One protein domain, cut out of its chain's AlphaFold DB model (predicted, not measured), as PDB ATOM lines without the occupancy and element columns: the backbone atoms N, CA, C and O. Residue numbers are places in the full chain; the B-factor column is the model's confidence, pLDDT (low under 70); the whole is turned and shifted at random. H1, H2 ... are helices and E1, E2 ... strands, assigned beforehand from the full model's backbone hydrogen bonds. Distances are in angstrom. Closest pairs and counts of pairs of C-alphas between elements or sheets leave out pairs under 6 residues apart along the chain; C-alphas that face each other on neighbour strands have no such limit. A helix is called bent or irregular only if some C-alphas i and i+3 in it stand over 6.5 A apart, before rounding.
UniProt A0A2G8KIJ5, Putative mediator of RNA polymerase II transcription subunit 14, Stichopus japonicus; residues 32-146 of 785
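This is residues 32 to 146 of the 785 residues of the protein "Putative mediator of RNA polymerase II transcription subunit 14" of Stichopus japonicus (UniProt A0A2G8KIJ5). A twisted sheet of five strands has one helical arm, H1b, packed over one face, where it runs along the strands over E2 and, only just, E3, with 3 of its C-alphas falling on E3, while the opposite face has no named helix over it. The first arm of the same bent helix, H1a, leads away at an angle, and its residues 32 to 37 stick out; H2 sits at the far end of the body. The printed part has 115 residues, in the order H1 E1 E2 H2 E3 E4 E5; the sheet's order is E1 E2 E3 E4 E5, antiparallel, and the class is mixed. It is only just loose, close to compact, with a radius of gyration of the C-alphas of 16.3 A and spans of 51 by 36 by 23 A.

H1, residues 32 to 54, begins at C-alpha 32 (-65.560, 23.144, 214.592). By its hydrogen bonds it was assigned as one helix, but it is bent: C-alphas 41 and 44 are 6.9 A apart. Its arms are H1a, residues 32 to 41, and H1b, residues 44 to 54, 15.5 A long. E1 is residues 59 to 64, E2 71 to 75, H2 86 to 95, E3 96 to 106 with 28.6 A, E4 109 to 119 with 32.2 A, and E5 134 to 142 with 26.3 A, ending at C-alpha 142 (-83.194, 24.257, 192.496).

E1 and E2 form a hairpin, with N 60 and O 74 at 2.9 A. E2 is antiparallel to E3, with N 73 and O 101 at 2.9 A. E3, E4 and E5 make a meander, each strand the antiparallel neighbour of the one before; N 100 and O 115 are 2.9 A apart, N 114 and O 139 2.8 A. H1b and the sheet make two layers, helix on one face, at a height over the sheet of 9.5 A. H1b runs along the strands, at 9 degrees to E2 on the local plane; its closest C-alphas to E1 are Phe 45 and Ile 62, 6.9 A. H1a stands at a steep tilt of 41 degrees to H1b and only grazes the sheet, as does H2, whose closest C-alphas to E4 are Ala 95 and Cys 119, 5.1 A. In H1a, H1b and H2 every O i to N i+4 pair is within hydrogen-bond range.

The farthest C-alphas, of Leu 32 and Glu 87, are 52.7 A apart. The printed part has no cut, and the link from E4 to E5, 14 residues, is long. The mean pLDDT of the printed part is 75.1; residues 66 to 69, 82 to 84, 105 to 109 and 120 to 135 are under 70.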
ATOM      1  N   LEU A  32     -64.738  21.947 214.783       84.88
ATOM      2  CA  LEU A  32     -65.560  23.144 214.592       84.88
ATOM      3  C   LEU A  32     -65.982  23.326 213.128       84.88
ATOM      4  O   LEU A  32     -67.161  23.550 212.866       84.88
ATOM      5  N   ALA A  33     -65.068  23.180 212.164       79.44
ATOM      6  CA  ALA A  33     -65.408  23.240 210.740       79.44
ATOM      7  C   ALA A  33     -66.395  22.130 210.328       79.44
ATOM      8  O   ALA A  33     -67.283  22.363 209.508       79.44
ATOM      9  N   HIS A  34     -66.289  20.939 210.927       79.62
ATOM     10  CA  HIS A  34     -67.245  19.852 210.729       79.62
ATOM     11  C   HIS A  34     -68.618  20.172 211.340       79.62
ATOM     12  O   HIS A  34     -69.636  19.971 210.681       79.62
ATOM     13  N   ILE A  35     -68.664  20.737 212.552       80.44
ATOM     14  CA  ILE A  35     -69.905  21.206 213.192       80.44
ATOM     15  C   ILE A  35     -70.574  22.307 212.355       80.44
ATOM     16  O   ILE A  35     -71.782  22.243 212.135       80.44
ATOM     17  N   ILE A  36     -69.810  23.271 211.832       83.00
ATOM     18  CA  ILE A  36     -70.320  24.321 210.937       83.00
ATOM     19  C   ILE A  36     -70.914  23.694 209.668       83.00
ATOM     20  O   ILE A  36     -72.071  23.958 209.360       83.00
ATOM     21  N   ALA A  37     -70.202  22.779 209.002       77.69
ATOM     22  CA  ALA A  37     -70.715  22.090 207.814       77.69
ATOM     23  C   ALA A  37     -71.993  21.262 208.088       77.69
ATOM     24  O   ALA A  37     -72.898  21.215 207.252       77.69
ATOM     25  N   LEU A  38     -72.106  20.638 209.268       76.56
ATOM     26  CA  LEU A  38     -73.326  19.945 209.706       76.56
ATOM     27  C   LEU A  38     -74.490  20.916 209.967       76.56
ATOM     28  O   LEU A  38     -75.640  20.582 209.672       76.56
ATOM     29  N   CYS A  39     -74.216  22.108 210.498       80.38
ATOM     30  CA  CYS A  39     -75.208  23.167 210.684       80.38
ATOM     31  C   CYS A  39     -75.663  23.761 209.343       80.38
ATOM     32  O   CYS A  39     -76.869  23.834 209.097       80.38
ATOM     33  N   ASP A  40     -74.735  24.090 208.443       80.56
ATOM     34  CA  ASP A  40     -75.024  24.593 207.093       80.56
ATOM     35  C   ASP A  40     -75.868  23.600 206.285       80.56
ATOM     36  O   ASP A  40     -76.826  23.990 205.616       80.56
ATOM     37  N   GLY A  41     -75.590  22.298 206.416       77.06
ATOM     38  CA  GLY A  41     -76.422  21.238 205.843       77.06
ATOM     39  C   GLY A  41     -77.850  21.188 206.404       77.06
ATOM     40  O   GLY A  41     -78.763  20.773 205.693       77.06
ATOM     41  N   ARG A  42     -78.078  21.633 207.651       81.88
ATOM     42  CA  ARG A  42     -79.395  21.631 208.325       81.88
ATOM     43  C   ARG A  42     -80.213  22.903 208.093       81.88
ATOM     44  O   ARG A  42     -81.439  22.811 208.055       81.88
ATOM     45  N   ILE A  43     -79.586  24.068 207.911       83.44
ATOM     46  CA  ILE A  43     -80.281  25.363 207.744       83.44
ATOM     47  C   ILE A  43     -81.379  25.336 206.652       83.44
ATOM     48  O   ILE A  43     -82.480  25.825 206.928       83.44
ATOM     49  N   PRO A  44     -81.171  24.753 205.450       82.19
ATOM     50  CA  PRO A  44     -82.219  24.663 204.429       82.19
ATOM     51  C   PRO A  44     -83.428  23.832 204.877       82.19
ATOM     52  O   PRO A  44     -84.567  24.220 204.625       82.19
ATOM     53  N   PHE A  45     -83.195  22.723 205.589       83.75
ATOM     54  CA  PHE A  45     -84.261  21.869 206.116       83.75
ATOM     55  C   PHE A  45     -85.037  22.548 207.246       83.75
ATOM     56  O   PHE A  45     -86.251  22.388 207.307       83.75
ATOM     57  N   ILE A  46     -84.380  23.332 208.109       84.44
ATOM     58  CA  ILE A  46     -85.059  24.104 209.165       84.44
ATOM     59  C   ILE A  46     -86.032  25.110 208.534       84.44
ATOM     60  O   ILE A  46     -87.206  25.131 208.898       84.44
ATOM     61  N   LYS A  47     -85.584  25.867 207.522       84.94
ATOM     62  CA  LYS A  47     -86.440  26.808 206.772       84.94
ATOM     63  C   LYS A  47     -87.615  26.097 206.088       84.94
ATOM     64  O   LYS A  47     -88.746  26.565 206.169       84.94
ATOM     65  N   LEU A  48     -87.372  24.940 205.467       84.19
ATOM     66  CA  LEU A  48     -88.415  24.124 204.833       84.19
ATOM     67  C   LEU A  48     -89.440  23.578 205.848       84.19
ATOM     68  O   LEU A  48     -90.642  23.594 205.590       84.19
ATOM     69  N   THR A  49     -88.970  23.160 207.024       85.38
ATOM     70  CA  THR A  49     -89.794  22.697 208.156       85.38
ATOM     71  C   THR A  49     -90.674  23.829 208.701       85.38
ATOM     72  O   THR A  49     -91.851  23.620 208.994       85.38
ATOM     73  N   GLU A  50     -90.140  25.049 208.792       85.25
ATOM     74  CA  GLU A  50     -90.891  26.224 209.240       85.25
ATOM     75  C   GLU A  50     -92.021  26.599 208.266       85.25
ATOM     76  O   GLU A  50     -93.142  26.849 208.707       85.25
ATOM     77  N   GLU A  51     -91.768  26.579 206.954       84.19
ATOM     78  CA  GLU A  51     -92.795  26.847 205.936       84.19
ATOM     79  C   GLU A  51     -93.869  25.745 205.872       84.19
ATOM     80  O   GLU A  51     -95.060  26.047 205.777       84.19
ATOM     81  N   LEU A  52     -93.494  24.468 206.024       85.12
ATOM     82  CA  LEU A  52     -94.461  23.369 206.174       85.12
ATOM     83  C   LEU A  52     -95.341  23.550 207.418       85.12
ATOM     84  O   LEU A  52     -96.550  23.322 207.351       85.12
ATOM     85  N   ARG A  53     -94.762  24.008 208.537       85.38
ATOM     86  CA  ARG A  53     -95.501  24.337 209.764       85.38
ATOM     87  C   ARG A  53     -96.447  25.526 209.560       85.38
ATOM     88  O   ARG A  53     -97.583  25.452 210.017       85.38
ATOM     89  N   LYS A  54     -96.027  26.585 208.852       86.19
ATOM     90  CA  LYS A  54     -96.895  27.727 208.484       86.19
ATOM     91  C   LYS A  54     -98.087  27.291 207.630       86.19
ATOM     92  O   LYS A  54     -99.191  27.772 207.849       86.19
ATOM     93  N   LYS A  55     -97.881  26.343 206.708       78.62
ATOM     94  CA  LYS A  55     -98.940  25.745 205.875       78.62
ATOM     95  C   LYS A  55     -99.729  24.616 206.565       78.62
ATOM     96  O   LYS A  55    -100.592  24.017 205.934       78.62
ATOM     97  N   GLY A  56     -99.460  24.316 207.841       77.62
ATOM     98  CA  GLY A  56    -100.200  23.319 208.630       77.62
ATOM     99  C   GLY A  56     -99.959  21.853 208.240       77.62
ATOM    100  O   GLY A  56    -100.770  20.992 208.572       77.62
ATOM    101  N   ILE A  57     -98.872  21.546 207.525       82.31
ATOM    102  CA  ILE A  57     -98.646  20.222 206.924       82.31
ATOM    103  C   ILE A  57     -97.859  19.320 207.887       82.31
ATOM    104  O   ILE A  57     -96.749  19.686 208.287       82.31
ATOM    105  N   PRO A  58     -98.374  18.127 208.249       81.25
ATOM    106  CA  PRO A  58     -97.727  17.248 209.217       81.25
ATOM    107  C   PRO A  58     -96.483  16.572 208.618       81.25
ATOM    108  O   PRO A  58     -96.533  15.929 207.567       81.25
ATOM    109  N   HIS A  59     -95.356  16.699 209.313       84.94
ATOM    110  CA  HIS A  59     -94.034  16.232 208.894       84.94
ATOM    111  C   HIS A  59     -93.287  15.607 210.081       84.94
ATOM    112  O   HIS A  59     -93.480  16.010 211.223       84.94
ATOM    113  N   GLN A  60     -92.416  14.631 209.822       79.00
ATOM    114  CA  GLN A  60     -91.704  13.867 210.860       79.00
ATOM    115  C   GLN A  60     -90.394  14.527 211.339       79.00
ATOM    116  O   GLN A  60     -89.522  13.852 211.888       79.00
ATOM    117  N   GLY A  61     -90.235  15.831 211.102       79.25
ATOM    118  CA  GLY A  61     -89.006  16.576 211.384       79.25
ATOM    119  C   GLY A  61     -87.815  16.174 210.504       79.25
ATOM    120  O   GLY A  61     -87.947  15.439 209.524       79.25
ATOM    121  N   ILE A  62     -86.638  16.695 210.855       82.06
ATOM    122  CA  ILE A  62     -85.374  16.403 210.166       82.06
ATOM    123  C   ILE A  62     -84.810  15.089 210.715       82.06
ATOM    124  O   ILE A  62     -84.465  15.007 211.893       82.06
ATOM    125  N   GLN A  63     -84.685  14.086 209.855       81.56
ATOM    126  CA  GLN A  63     -84.132  12.770 210.167       81.56
ATOM    127  C   GLN A  63     -82.776  12.575 209.477       81.56
ATOM    128  O   GLN A  63     -82.472  13.210 208.464       81.56
ATOM    129  N   THR A  64     -81.957  11.673 210.012       73.75
ATOM    130  CA  THR A  64     -80.805  11.114 209.295       73.75
ATOM    131  C   THR A  64     -81.260   9.962 208.405       73.75
ATOM    132  O   THR A  64     -82.063   9.138 208.831       73.75
ATOM    133  N   ASP A  65     -80.731   9.902 207.185       70.88
ATOM    134  CA  ASP A  65     -81.018   8.854 206.199       70.88
ATOM    135  C   ASP A  65     -80.678   7.443 206.720       70.88
ATOM    136  O   ASP A  65     -79.820   7.295 207.594       70.88
ATOM    137  N   SER A  66     -81.271   6.395 206.137       62.34
ATOM    138  CA  SER A  66     -81.020   4.992 206.534       62.34
ATOM    139  C   SER A  66     -79.554   4.577 206.388       62.34
ATOM    140  O   SER A  66     -79.082   3.688 207.087       62.34
ATOM    141  N   ASN A  67     -78.831   5.248 205.489       61.19
ATOM    142  CA  ASN A  67     -77.409   5.032 205.230       61.19
ATOM    143  C   ASN A  67     -76.506   5.910 206.124       61.19
ATOM    144  O   ASN A  67     -75.295   5.940 205.926       61.19
ATOM    145  N   CYS A  68     -77.083   6.686 207.049       53.91
ATOM    146  CA  CYS A  68     -76.436   7.666 207.937       53.91
ATOM    147  C   CYS A  68     -75.646   8.808 207.251       53.91
ATOM    148  O   CYS A  68     -75.131   9.688 207.936       53.91
ATOM    149  N   THR A  69     -75.581   8.851 205.917       60.69
ATOM    150  CA  THR A  69     -74.776   9.809 205.132       60.69
ATOM    151  C   THR A  69     -75.484  11.117 204.759       60.69
ATOM    152  O   THR A  69     -74.877  11.959 204.101       60.69
ATOM    153  N   GLY A  70     -76.760  11.301 205.106       71.50
ATOM    154  CA  GLY A  70     -77.553  12.443 204.640       71.50
ATOM    155  C   GLY A  70     -78.705  12.829 205.564       71.50
ATOM    156  O   GLY A  70     -79.027  12.118 206.514       71.50
ATOM    157  N   LEU A  71     -79.325  13.971 205.261       81.38
ATOM    158  CA  LEU A  71     -80.514  14.486 205.941       81.38
ATOM    159  C   LEU A  71     -81.753  14.273 205.064       81.38
ATOM    160  O   LEU A  71     -81.707  14.486 203.848       81.38
ATOM    161  N   VAL A  72     -82.858  13.877 205.693       83.50
ATOM    162  CA  VAL A  72     -84.147  13.611 205.047       83.50
ATOM    163  C   VAL A  72     -85.260  14.274 205.857       83.50
ATOM    164  O   VAL A  72     -85.273  14.196 207.083       83.50
ATOM    165  N   LEU A  73     -86.215  14.910 205.181       85.06
ATOM    166  CA  LEU A  73     -87.443  15.434 205.783       85.06
ATOM    167  C   LEU A  73     -88.637  14.697 205.174       85.06
ATOM    168  O   LEU A  73     -88.913  14.832 203.983       85.06
ATOM    169  N   LYS A  74     -89.330  13.893 205.984       83.88
ATOM    170  CA  LYS A  74     -90.463  13.069 205.543       83.88
ATOM    171  C   LYS A  74     -91.799  13.725 205.895       83.88
ATOM    172  O   LYS A  74     -92.029  14.086 207.051       83.88
ATOM    173  N   LEU A  75     -92.692  13.850 204.914       83.56
ATOM    174  CA  LEU A  75     -94.081  14.250 205.155       83.56
ATOM    175  C   LEU A  75     -94.888  13.056 205.687       83.56
ATOM    176  O   LEU A  75     -94.687  11.921 205.257       83.56
ATOM    177  N   ILE A  76     -95.806  13.323 206.617       78.25
ATOM    178  CA  ILE A  76     -96.737  12.323 207.168       78.25
ATOM    179  C   ILE A  76     -97.953  12.180 206.248       78.25
ATOM    180  O   ILE A  76     -98.418  11.072 206.004       78.25
ATOM    181  N   ARG A  77     -98.452  13.303 205.718       75.31
ATOM    182  CA  ARG A  77     -99.539  13.361 204.736       75.31
ATOM    183  C   ARG A  77     -99.343  14.572 203.826       75.31
ATOM    184  O   ARG A  77     -99.018  15.654 204.310       75.31
ATOM    185  N   VAL A  78     -99.556  14.390 202.525       79.19
ATOM    186  CA  VAL A  78     -99.620  15.489 201.545       79.19
ATOM    187  C   VAL A  78    -101.070  16.012 201.493       79.19
ATOM    188  O   VAL A  78    -101.988  15.201 201.644       79.19
ATOM    189  N   PRO A  79    -101.319  17.329 201.336       76.06
ATOM    190  CA  PRO A  79    -102.679  17.860 201.228       76.06
ATOM    191  C   PRO A  79    -103.496  17.257 200.074       76.06
ATOM    192  O   PRO A  79    -102.956  16.927 199.017       76.06
ATOM    193  N   ASN A  80    -104.814  17.164 200.273       77.50
ATOM    194  CA  ASN A  80    -105.772  16.828 199.219       77.50
ATOM    195  C   ASN A  80    -105.887  17.995 198.212       77.50
ATOM    196  O   ASN A  80    -105.914  19.161 198.612       77.50
ATOM    197  N   CYS A  81    -106.004  17.690 196.919       71.75
ATOM    198  CA  CYS A  81    -106.163  18.672 195.844       71.75
ATOM    199  C   CYS A  81    -107.644  19.004 195.615       71.75
ATOM    200  O   CYS A  81    -108.460  18.104 195.418       71.75
ATOM    201  N   GLN A  82    -107.989  20.296 195.603       65.31
ATOM    202  CA  GLN A  82    -109.377  20.772 195.466       65.31
ATOM    203  C   GLN A  82    -109.930  20.706 194.029       65.31
ATOM    204  O   GLN A  82    -111.138  20.794 193.838       65.31
ATOM    205  N   SER A  83    -109.068  20.564 193.019       64.69
ATOM    206  CA  SER A  83    -109.426  20.507 191.591       64.69
ATOM    207  C   SER A  83    -109.853  19.120 191.091       64.69
ATOM    208  O   SER A  83    -110.237  18.980 189.931       64.69
ATOM    209  N   VAL A  84    -109.779  18.109 191.957       68.56
ATOM    210  CA  VAL A  84    -109.831  16.678 191.627       68.56
ATOM    211  C   VAL A  84    -110.872  15.979 192.501       68.56
ATOM    212  O   VAL A  84    -111.090  16.378 193.649       68.56
ATOM    213  N   SER A  85    -111.519  14.932 191.983       76.62
ATOM    214  CA  SER A  85    -112.587  14.215 192.687       76.62
ATOM    215  C   SER A  85    -112.150  13.675 194.060       76.62
ATOM    216  O   SER A  85    -110.968  13.413 194.322       76.62
ATOM    217  N   LYS A  86    -113.119  13.480 194.964       77.81
ATOM    218  CA  LYS A  86    -112.847  12.921 196.296       77.81
ATOM    219  C   LYS A  86    -112.306  11.489 196.206       77.81
ATOM    220  O   LYS A  86    -111.328  11.170 196.872       77.81
ATOM    221  N   GLU A  87    -112.896  10.664 195.344       76.38
ATOM    222  CA  GLU A  87    -112.485   9.274 195.121       76.38
ATOM    223  C   GLU A  87    -111.049   9.193 194.593       76.38
ATOM    224  O   GLU A  87    -110.246   8.405 195.089       76.38
ATOM    225  N   THR A  88    -110.681  10.072 193.656       76.88
ATOM    226  CA  THR A  88    -109.307  10.187 193.148       76.88
ATOM    227  C   THR A  88    -108.332  10.639 194.236       76.88
ATOM    228  O   THR A  88    -107.238  10.086 194.328       76.88
ATOM    229  N   ASN A  89    -108.714  11.600 195.084       81.69
ATOM    230  CA  ASN A  89    -107.899  12.033 196.223       81.69
ATOM    231  C   ASN A  89    -107.665  10.895 197.234       81.69
ATOM    232  O   ASN A  89    -106.531  10.682 197.660       81.69
ATOM    233  N   ASP A  90    -108.714  10.156 197.596       80.62
ATOM    234  CA  ASP A  90    -108.626   9.049 198.553       80.62
ATOM    235  C   ASP A  90    -107.833   7.862 197.956       80.62
ATOM    236  O   ASP A  90    -106.999   7.265 198.641       80.62
ATOM    237  N   ALA A  91    -107.977   7.581 196.653       78.25
ATOM    238  CA  ALA A  91    -107.170   6.593 195.932       78.25
ATOM    239  C   ALA A  91    -105.688   6.997 195.802       78.25
ATOM    240  O   ALA A  91    -104.807   6.154 195.960       78.25
ATOM    241  N   LEU A  92    -105.391   8.276 195.542       80.00
ATOM    242  CA  LEU A  92    -104.023   8.804 195.469       80.00
ATOM    243  C   LEU A  92    -103.340   8.777 196.847       80.00
ATOM    244  O   LEU A  92    -102.167   8.416 196.953       80.00
ATOM    245  N   ALA A  93    -104.085   9.096 197.910       80.25
ATOM    246  CA  ALA A  93    -103.617   8.994 199.290       80.25
ATOM    247  C   ALA A  93    -103.379   7.537 199.729       80.25
ATOM    248  O   ALA A  93    -102.452   7.283 200.493       80.25
ATOM    249  N   ALA A  94    -104.166   6.579 199.227       80.75
ATOM    250  CA  ALA A  94    -103.934   5.149 199.442       80.75
ATOM    251  C   ALA A  94    -102.760   4.590 198.611       80.75
ATOM    252  O   ALA A  94    -102.131   3.614 199.018       80.75
ATOM    253  N   ALA A  95    -102.454   5.196 197.457       77.88
ATOM    254  CA  ALA A  95    -101.332   4.805 196.608       77.88
ATOM    255  C   ALA A  95     -99.978   5.327 197.129       77.88
ATOM    256  O   ALA A  95     -98.977   4.617 197.023       77.88
ATOM    257  N   LEU A  96     -99.923   6.542 197.691       82.81
ATOM    258  CA  LEU A  96     -98.685   7.167 198.176       82.81
ATOM    259  C   LEU A  96     -98.242   6.598 199.540       82.81
ATOM    260  O   LEU A  96     -98.827   6.899 200.576       82.81
ATOM    261  N   LEU A  97     -97.131   5.859 199.562       82.56
ATOM    262  CA  LEU A  97     -96.551   5.274 200.780       82.56
ATOM    263  C   LEU A  97     -95.541   6.189 201.495       82.56
ATOM    264  O   LEU A  97     -95.298   6.047 202.697       82.56
ATOM    265  N   SER A  98     -94.878   7.090 200.766       82.31
ATOM    266  CA  SER A  98     -93.876   7.996 201.338       82.31
ATOM    267  C   SER A  98     -93.646   9.217 200.455       82.31
ATOM    268  O   SER A  98     -93.544   9.084 199.239       82.31
ATOM    269  N   CYS A  99     -93.469  10.381 201.082       84.38
ATOM    270  CA  CYS A  99     -92.938  11.590 200.453       84.38
ATOM    271  C   CYS A  99     -91.747  12.097 201.279       84.38
ATOM    272  O   CYS A  99     -91.907  12.432 202.456       84.38
ATOM    273  N   SER A 100     -90.559  12.115 200.674       84.50
ATOM    274  CA  SER A 100     -89.283  12.369 201.350       84.50
ATOM    275  C   SER A 100     -88.460  13.426 200.609       84.50
ATOM    276  O   SER A 100     -88.050  13.216 199.470       84.50
ATOM    277  N   PHE A 101     -88.165  14.544 201.268       85.19
ATOM    278  CA  PHE A 101     -87.290  15.602 200.763       85.19
ATOM    279  C   PHE A 101     -85.839  15.300 201.157       85.19
ATOM    280  O   PHE A 101     -85.532  15.160 202.341       85.19
ATOM    281  N   ARG A 102     -84.942  15.227 200.169       85.25
ATOM    282  CA  ARG A 102     -83.486  15.077 200.329       85.25
ATOM    283  C   ARG A 102     -82.790  16.285 199.686       85.25
ATOM    284  O   ARG A 102     -83.254  16.779 198.661       85.25
ATOM    285  N   LEU A 103     -81.667  16.748 200.235       83.06
ATOM    286  CA  LEU A 103     -80.870  17.832 199.638       83.06
ATOM    287  C   LEU A 103     -79.583  17.268 199.028       83.06
ATOM    288  O   LEU A 103     -78.772  16.667 199.728       83.06
ATOM    289  N   MET A 104     -79.384  17.476 197.728       78.06
ATOM    290  CA  MET A 104     -78.190  17.061 196.993       78.06
ATOM    291  C   MET A 104     -77.323  18.281 196.670       78.06
ATOM    292  O   MET A 104     -77.639  19.057 195.772       78.06
ATOM    293  N   GLN A 105     -76.209  18.453 197.381       69.75
ATOM    294  CA  GLN A 105     -75.209  19.474 197.056       69.75
ATOM    295  C   GLN A 105     -74.238  18.942 195.992       69.75
ATOM    296  O   GLN A 105     -73.613  17.899 196.179       69.75
ATOM    297  N   ARG A 106     -74.088  19.653 194.868       57.28
ATOM    298  CA  ARG A 106     -73.192  19.270 193.766       57.28
ATOM    299  C   ARG A 106     -72.427  20.489 193.251       57.28
ATOM    300  O   ARG A 106     -72.969  21.295 192.509       57.28
ATOM    301  N   LYS A 107     -71.143  20.585 193.628       50.31
ATOM    302  CA  LYS A 107     -70.165  21.587 193.147       50.31
ATOM    303  C   LYS A 107     -70.738  23.021 193.060       50.31
ATOM    304  O   LYS A 107     -70.880  23.552 191.971       50.31
ATOM    305  N   SER A 108     -71.006  23.610 194.230       55.78
ATOM    306  CA  SER A 108     -71.576  24.952 194.499       55.78
ATOM    307  C   SER A 108     -73.092  25.147 194.358       55.78
ATOM    308  O   SER A 108     -73.614  26.036 195.025       55.78
ATOM    309  N   GLN A 109     -73.825  24.307 193.621       62.09
ATOM    310  CA  GLN A 109     -75.295  24.367 193.597       62.09
ATOM    311  C   GLN A 109     -75.930  23.250 194.434       62.09
ATOM    312  O   GLN A 109     -75.471  22.104 194.439       62.09
ATOM    313  N   GLY A 110     -76.994  23.590 195.163       71.12
ATOM    314  CA  GLY A 110     -77.843  22.633 195.868       71.12
ATOM    315  C   GLY A 110     -79.129  22.358 195.094       71.12
ATOM    316  O   GLY A 110     -79.756  23.279 194.572       71.12
ATOM    317  N   LEU A 111     -79.516  21.089 195.040       82.94
ATOM    318  CA  LEU A 111     -80.721  20.602 194.378       82.94
ATOM    319  C   LEU A 111     -81.563  19.829 195.398       82.94
ATOM    320  O   LEU A 111     -81.110  18.828 195.958       82.94
ATOM    321  N   TRP A 112     -82.791  20.273 195.643       82.69
ATOM    322  CA  TRP A 112     -83.777  19.485 196.373       82.69
ATOM    323  C   TRP A 112     -84.236  18.328 195.491       82.69
ATOM    324  O   TRP A 112     -84.757  18.541 194.399       82.69
ATOM    325  N   LYS A 113     -84.066  17.098 195.975       82.81
ATOM    326  CA  LYS A 113     -84.625  15.888 195.376       82.81
ATOM    327  C   LYS A 113     -85.770  15.408 196.261       82.81
ATOM    328  O   LYS A 113     -85.536  14.979 197.390       82.81
ATOM    329  N   VAL A 114     -86.994  15.464 195.748       82.94
ATOM    330  CA  VAL A 114     -88.172  14.903 196.415       82.94
ATOM    331  C   VAL A 114     -88.441  13.520 195.847       82.94
ATOM    332  O   VAL A 114     -88.482  13.325 194.633       82.94
ATOM    333  N   GLU A 115     -88.584  12.553 196.740       82.56
ATOM    334  CA  GLU A 115     -88.864  11.158 196.441       82.56
ATOM    335  C   GLU A 115     -90.288  10.824 196.888       82.56
ATOM    336  O   GLU A 115     -90.599  10.845 198.081       82.56
ATOM    337  N   LEU A 116     -91.141  10.523 195.911       80.69
ATOM    338  CA  LEU A 116     -92.497  10.020 196.097       80.69
ATOM    339  C   LEU A 116     -92.486   8.517 195.807       80.69
ATOM    340  O   LEU A 116     -92.066   8.104 194.726       80.69
ATOM    341  N   ILE A 117     -92.936   7.697 196.755       79.69
ATOM    342  CA  ILE A 117     -93.031   6.241 196.590       79.69
ATOM    343  C   ILE A 117     -94.505   5.865 196.503       79.69
ATOM    344  O   ILE A 117     -95.239   6.025 197.480       79.69
ATOM    345  N   PHE A 118     -94.922   5.353 195.349       78.62
ATOM    346  CA  PHE A 118     -96.278   4.872 195.101       78.62
ATOM    347  C   PHE A 118     -96.331   3.342 195.087       78.62
ATOM    348  O   PHE A 118     -95.368   2.679 194.702       78.62
ATOM    349  N   CYS A 119     -97.479   2.782 195.457       71.06
ATOM    350  CA  CYS A 119     -97.836   1.386 195.226       71.06
ATOM    351  C   CYS A 119     -99.039   1.293 194.278       71.06
ATOM    352  O   CYS A 119     -99.794   2.255 194.145       71.06
ATOM    353  N   LYS A 120     -99.228   0.127 193.641       61.94
ATOM    354  CA  LYS A 120    -100.394  -0.172 192.784       61.94
ATOM    355  C   LYS A 120    -100.659   0.903 191.714       61.94
ATOM    356  O   LYS A 120    -101.756   1.451 191.638       61.94
ATOM    357  N   CYS A 121     -99.654   1.205 190.889       62.59
ATOM    358  CA  CYS A 121     -99.835   2.133 189.772       62.59
ATOM    359  C   CYS A 121    -100.974   1.640 188.847       62.59
ATOM    360  O   CYS A 121    -100.959   0.469 188.461       62.59
ATOM    361  N   PRO A 122    -101.960   2.488 188.486       57.53
ATOM    362  CA  PRO A 122    -103.113   2.089 187.667       57.53
ATOM    363  C   PRO A 122    -102.765   1.719 186.215       57.53
ATOM    364  O   PRO A 122    -103.606   1.169 185.509       57.53
ATOM    365  N   VAL A 123    -101.538   1.996 185.759       59.56
ATOM    366  CA  VAL A 123    -101.042   1.621 184.427       59.56
ATOM    367  C   VAL A 123     -99.815   0.732 184.569       59.56
ATOM    368  O   VAL A 123     -98.860   1.071 185.267       59.56
ATOM    369  N   VAL A 124     -99.822  -0.398 183.864       55.47
ATOM    370  CA  VAL A 124     -98.664  -1.292 183.771       55.47
ATOM    371  C   VAL A 124     -97.638  -0.663 182.828       55.47
ATOM    372  O   VAL A 124     -97.883  -0.568 181.626       55.47
ATOM    373  N   SER A 125     -96.487  -0.231 183.355       53.25
ATOM    374  CA  SER A 125     -95.395   0.264 182.505       53.25
ATOM    375  C   SER A 125     -94.874  -0.845 181.588       53.25
ATOM    376  O   SER A 125     -94.760  -2.008 181.981       53.25
ATOM    377  N   SER A 126     -94.508  -0.476 180.363       50.75
ATOM    378  CA  SER A 126     -93.825  -1.348 179.401       50.75
ATOM    379  C   SER A 126     -92.360  -1.624 179.783       50.75
ATOM    380  O   SER A 126     -91.740  -2.535 179.236       50.75
ATOM    381  N   VAL A 127     -91.802  -0.864 180.734       55.94
ATOM    382  CA  VAL A 127     -90.402  -0.955 181.164       55.94
ATOM    383  C   VAL A 127     -90.269  -1.910 182.363       55.94
ATOM    384  O   VAL A 127     -90.792  -1.610 183.436       55.94
ATOM    385  N   PRO A 128     -89.502  -3.017 182.276       52.41
ATOM    386  CA  PRO A 128     -89.415  -4.005 183.361       52.41
ATOM    387  C   PRO A 128     -88.756  -3.475 184.646       52.41
ATOM    388  O   PRO A 128     -88.982  -4.018 185.721       52.41
ATOM    389  N   LYS A 129     -87.987  -2.377 184.567       54.50
ATOM    390  CA  LYS A 129     -87.454  -1.661 185.745       54.50
ATOM    391  C   LYS A 129     -88.534  -0.905 186.540       54.50
ATOM    392  O   LYS A 129     -88.278  -0.519 187.674       54.50
ATOM    393  N   GLU A 130     -89.712  -0.687 185.955       55.88
ATOM    394  CA  GLU A 130     -90.841   0.042 186.552       55.88
ATOM    395  C   GLU A 130     -92.029  -0.870 186.899       55.88
ATOM    396  O   GLU A 130     -92.928  -0.451 187.618       55.88
ATOM    397  N   GLN A 131     -92.018  -2.131 186.452       54.88
ATOM    398  CA  GLN A 131     -93.039  -3.154 186.750       54.88
ATOM    399  C   GLN A 131     -92.979  -3.694 188.197       54.88
ATOM    400  O   GLN A 131     -93.572  -4.726 188.511       54.88
ATOM    401  N   GLY A 132     -92.253  -3.019 189.091       59.69
ATOM    402  CA  GLY A 132     -92.197  -3.365 190.509       59.69
ATOM    403  C   GLY A 132     -93.495  -3.014 191.254       59.69
ATOM    404  O   GLY A 132     -94.241  -2.134 190.828       59.69
ATOM    405  N   PRO A 133     -93.759  -3.633 192.421       62.09
ATOM    406  CA  PRO A 133     -94.912  -3.286 193.262       62.09
ATOM    407  C   PRO A 133     -94.808  -1.882 193.890       62.09
ATOM    408  O   PRO A 133     -95.790  -1.376 194.438       62.09
ATOM    409  N   LEU A 134     -93.616  -1.275 193.821       67.75
ATOM    410  CA  LEU A 134     -93.268   0.054 194.309       67.75
ATOM    411  C   LEU A 134     -92.669   0.865 193.154       67.75
ATOM    412  O   LEU A 134     -91.693   0.429 192.544       67.75
ATOM    413  N   GLN A 135     -93.217   2.050 192.884       69.00
ATOM    414  CA  GLN A 135     -92.722   2.967 191.857       69.00
ATOM    415  C   GLN A 135     -92.201   4.251 192.516       69.00
ATOM    416  O   GLN A 135     -92.929   4.924 193.248       69.00
ATOM    417  N   HIS A 136     -90.932   4.586 192.265       71.25
ATOM    418  CA  HIS A 136     -90.286   5.790 192.794       71.25
ATOM    419  C   HIS A 136     -90.364   6.915 191.754       71.25
ATOM    420  O   HIS A 136     -89.775   6.812 190.678       71.25
ATOM    421  N   VAL A 137     -91.052   8.005 192.087       75.31
ATOM    422  CA  VAL A 137     -91.102   9.233 191.284       75.31
ATOM    423  C   VAL A 137     -90.185  10.272 191.923       75.31
ATOM    424  O   VAL A 137     -90.283  10.556 193.118       75.31
ATOM    425  N   TYR A 138     -89.284  10.843 191.122       79.31
ATOM    426  CA  TYR A 138     -88.308  11.832 191.578       79.31
ATOM    427  C   TYR A 138     -88.580  13.209 190.970       79.31
ATOM    428  O   TYR A 138     -88.495  13.399 189.753       79.31
ATOM    429  N   LEU A 139     -88.853  14.180 191.838       79.56
ATOM    430  CA  LEU A 139     -88.986  15.593 191.490       79.56
ATOM    431  C   LEU A 139     -87.720  16.333 191.936       79.56
ATOM    432  O   LEU A 139     -87.111  15.982 192.949       79.56
ATOM    433  N   HIS A 140     -87.288  17.322 191.155       81.50
ATOM    434  CA  HIS A 140     -86.014  18.012 191.355       81.50
ATOM    435  C   HIS A 140     -86.219  19.527 191.275       81.50
ATOM    436  O   HIS A 140     -86.624  20.031 190.228       81.50
ATOM    437  N   TYR A 141     -85.901  20.235 192.359       82.38
ATOM    438  CA  TYR A 141     -86.032  21.689 192.475       82.38
ATOM    439  C   TYR A 141     -84.680  22.321 192.801       82.38
ATOM    440  O   TYR A 141     -83.919  21.808 193.622       82.38
ATOM    441  N   GLU A 142     -84.377  23.452 192.178       79.69
ATOM    442  CA  GLU A 142     -83.194  24.257 192.496       79.69
ATOM    443  C   GLU A 142     -83.297  24.843 193.921       79.69
ATOM    444  O   GLU A 142     -84.386  24.900 194.502       79.69
ATOM    445  N   MET A 143     -82.177  25.282 194.513       71.81
ATOM    446  CA  MET A 143     -82.142  25.926 195.842       71.81
ATOM    447  C   MET A 143     -82.718  27.361 195.843       71.81
ATOM    448  O   MET A 143     -82.072  28.334 196.225       71.81
ATOM    449  N   ASN A 144     -83.983  27.464 195.451       75.31
ATOM    450  CA  ASN A 144     -84.848  28.620 195.641       75.31
ATOM    451  C   ASN A 144     -85.275  28.749 197.123       75.31
ATOM    452  O   ASN A 144     -85.118  27.798 197.901       75.31
ATOM    453  N   PRO A 145     -85.807  29.908 197.564       76.38
ATOM    454  CA  PRO A 145     -86.328  30.057 198.923       76.38
ATOM    455  C   PRO A 145     -87.438  29.037 199.220       76.38
ATOM    456  O   PRO A 145     -88.227  28.677 198.346       76.38
ATOM    457  N   ALA A 146     -87.508  28.579 200.474       77.56
ATOM    458  CA  ALA A 146     -88.297  27.407 200.864       77.56
ATOM    459  C   ALA A 146     -89.798  27.500 200.530       77.56
ATOM    460  O   ALA A 146     -90.393  26.483 200.183       77.56
TER     461      ALA A 146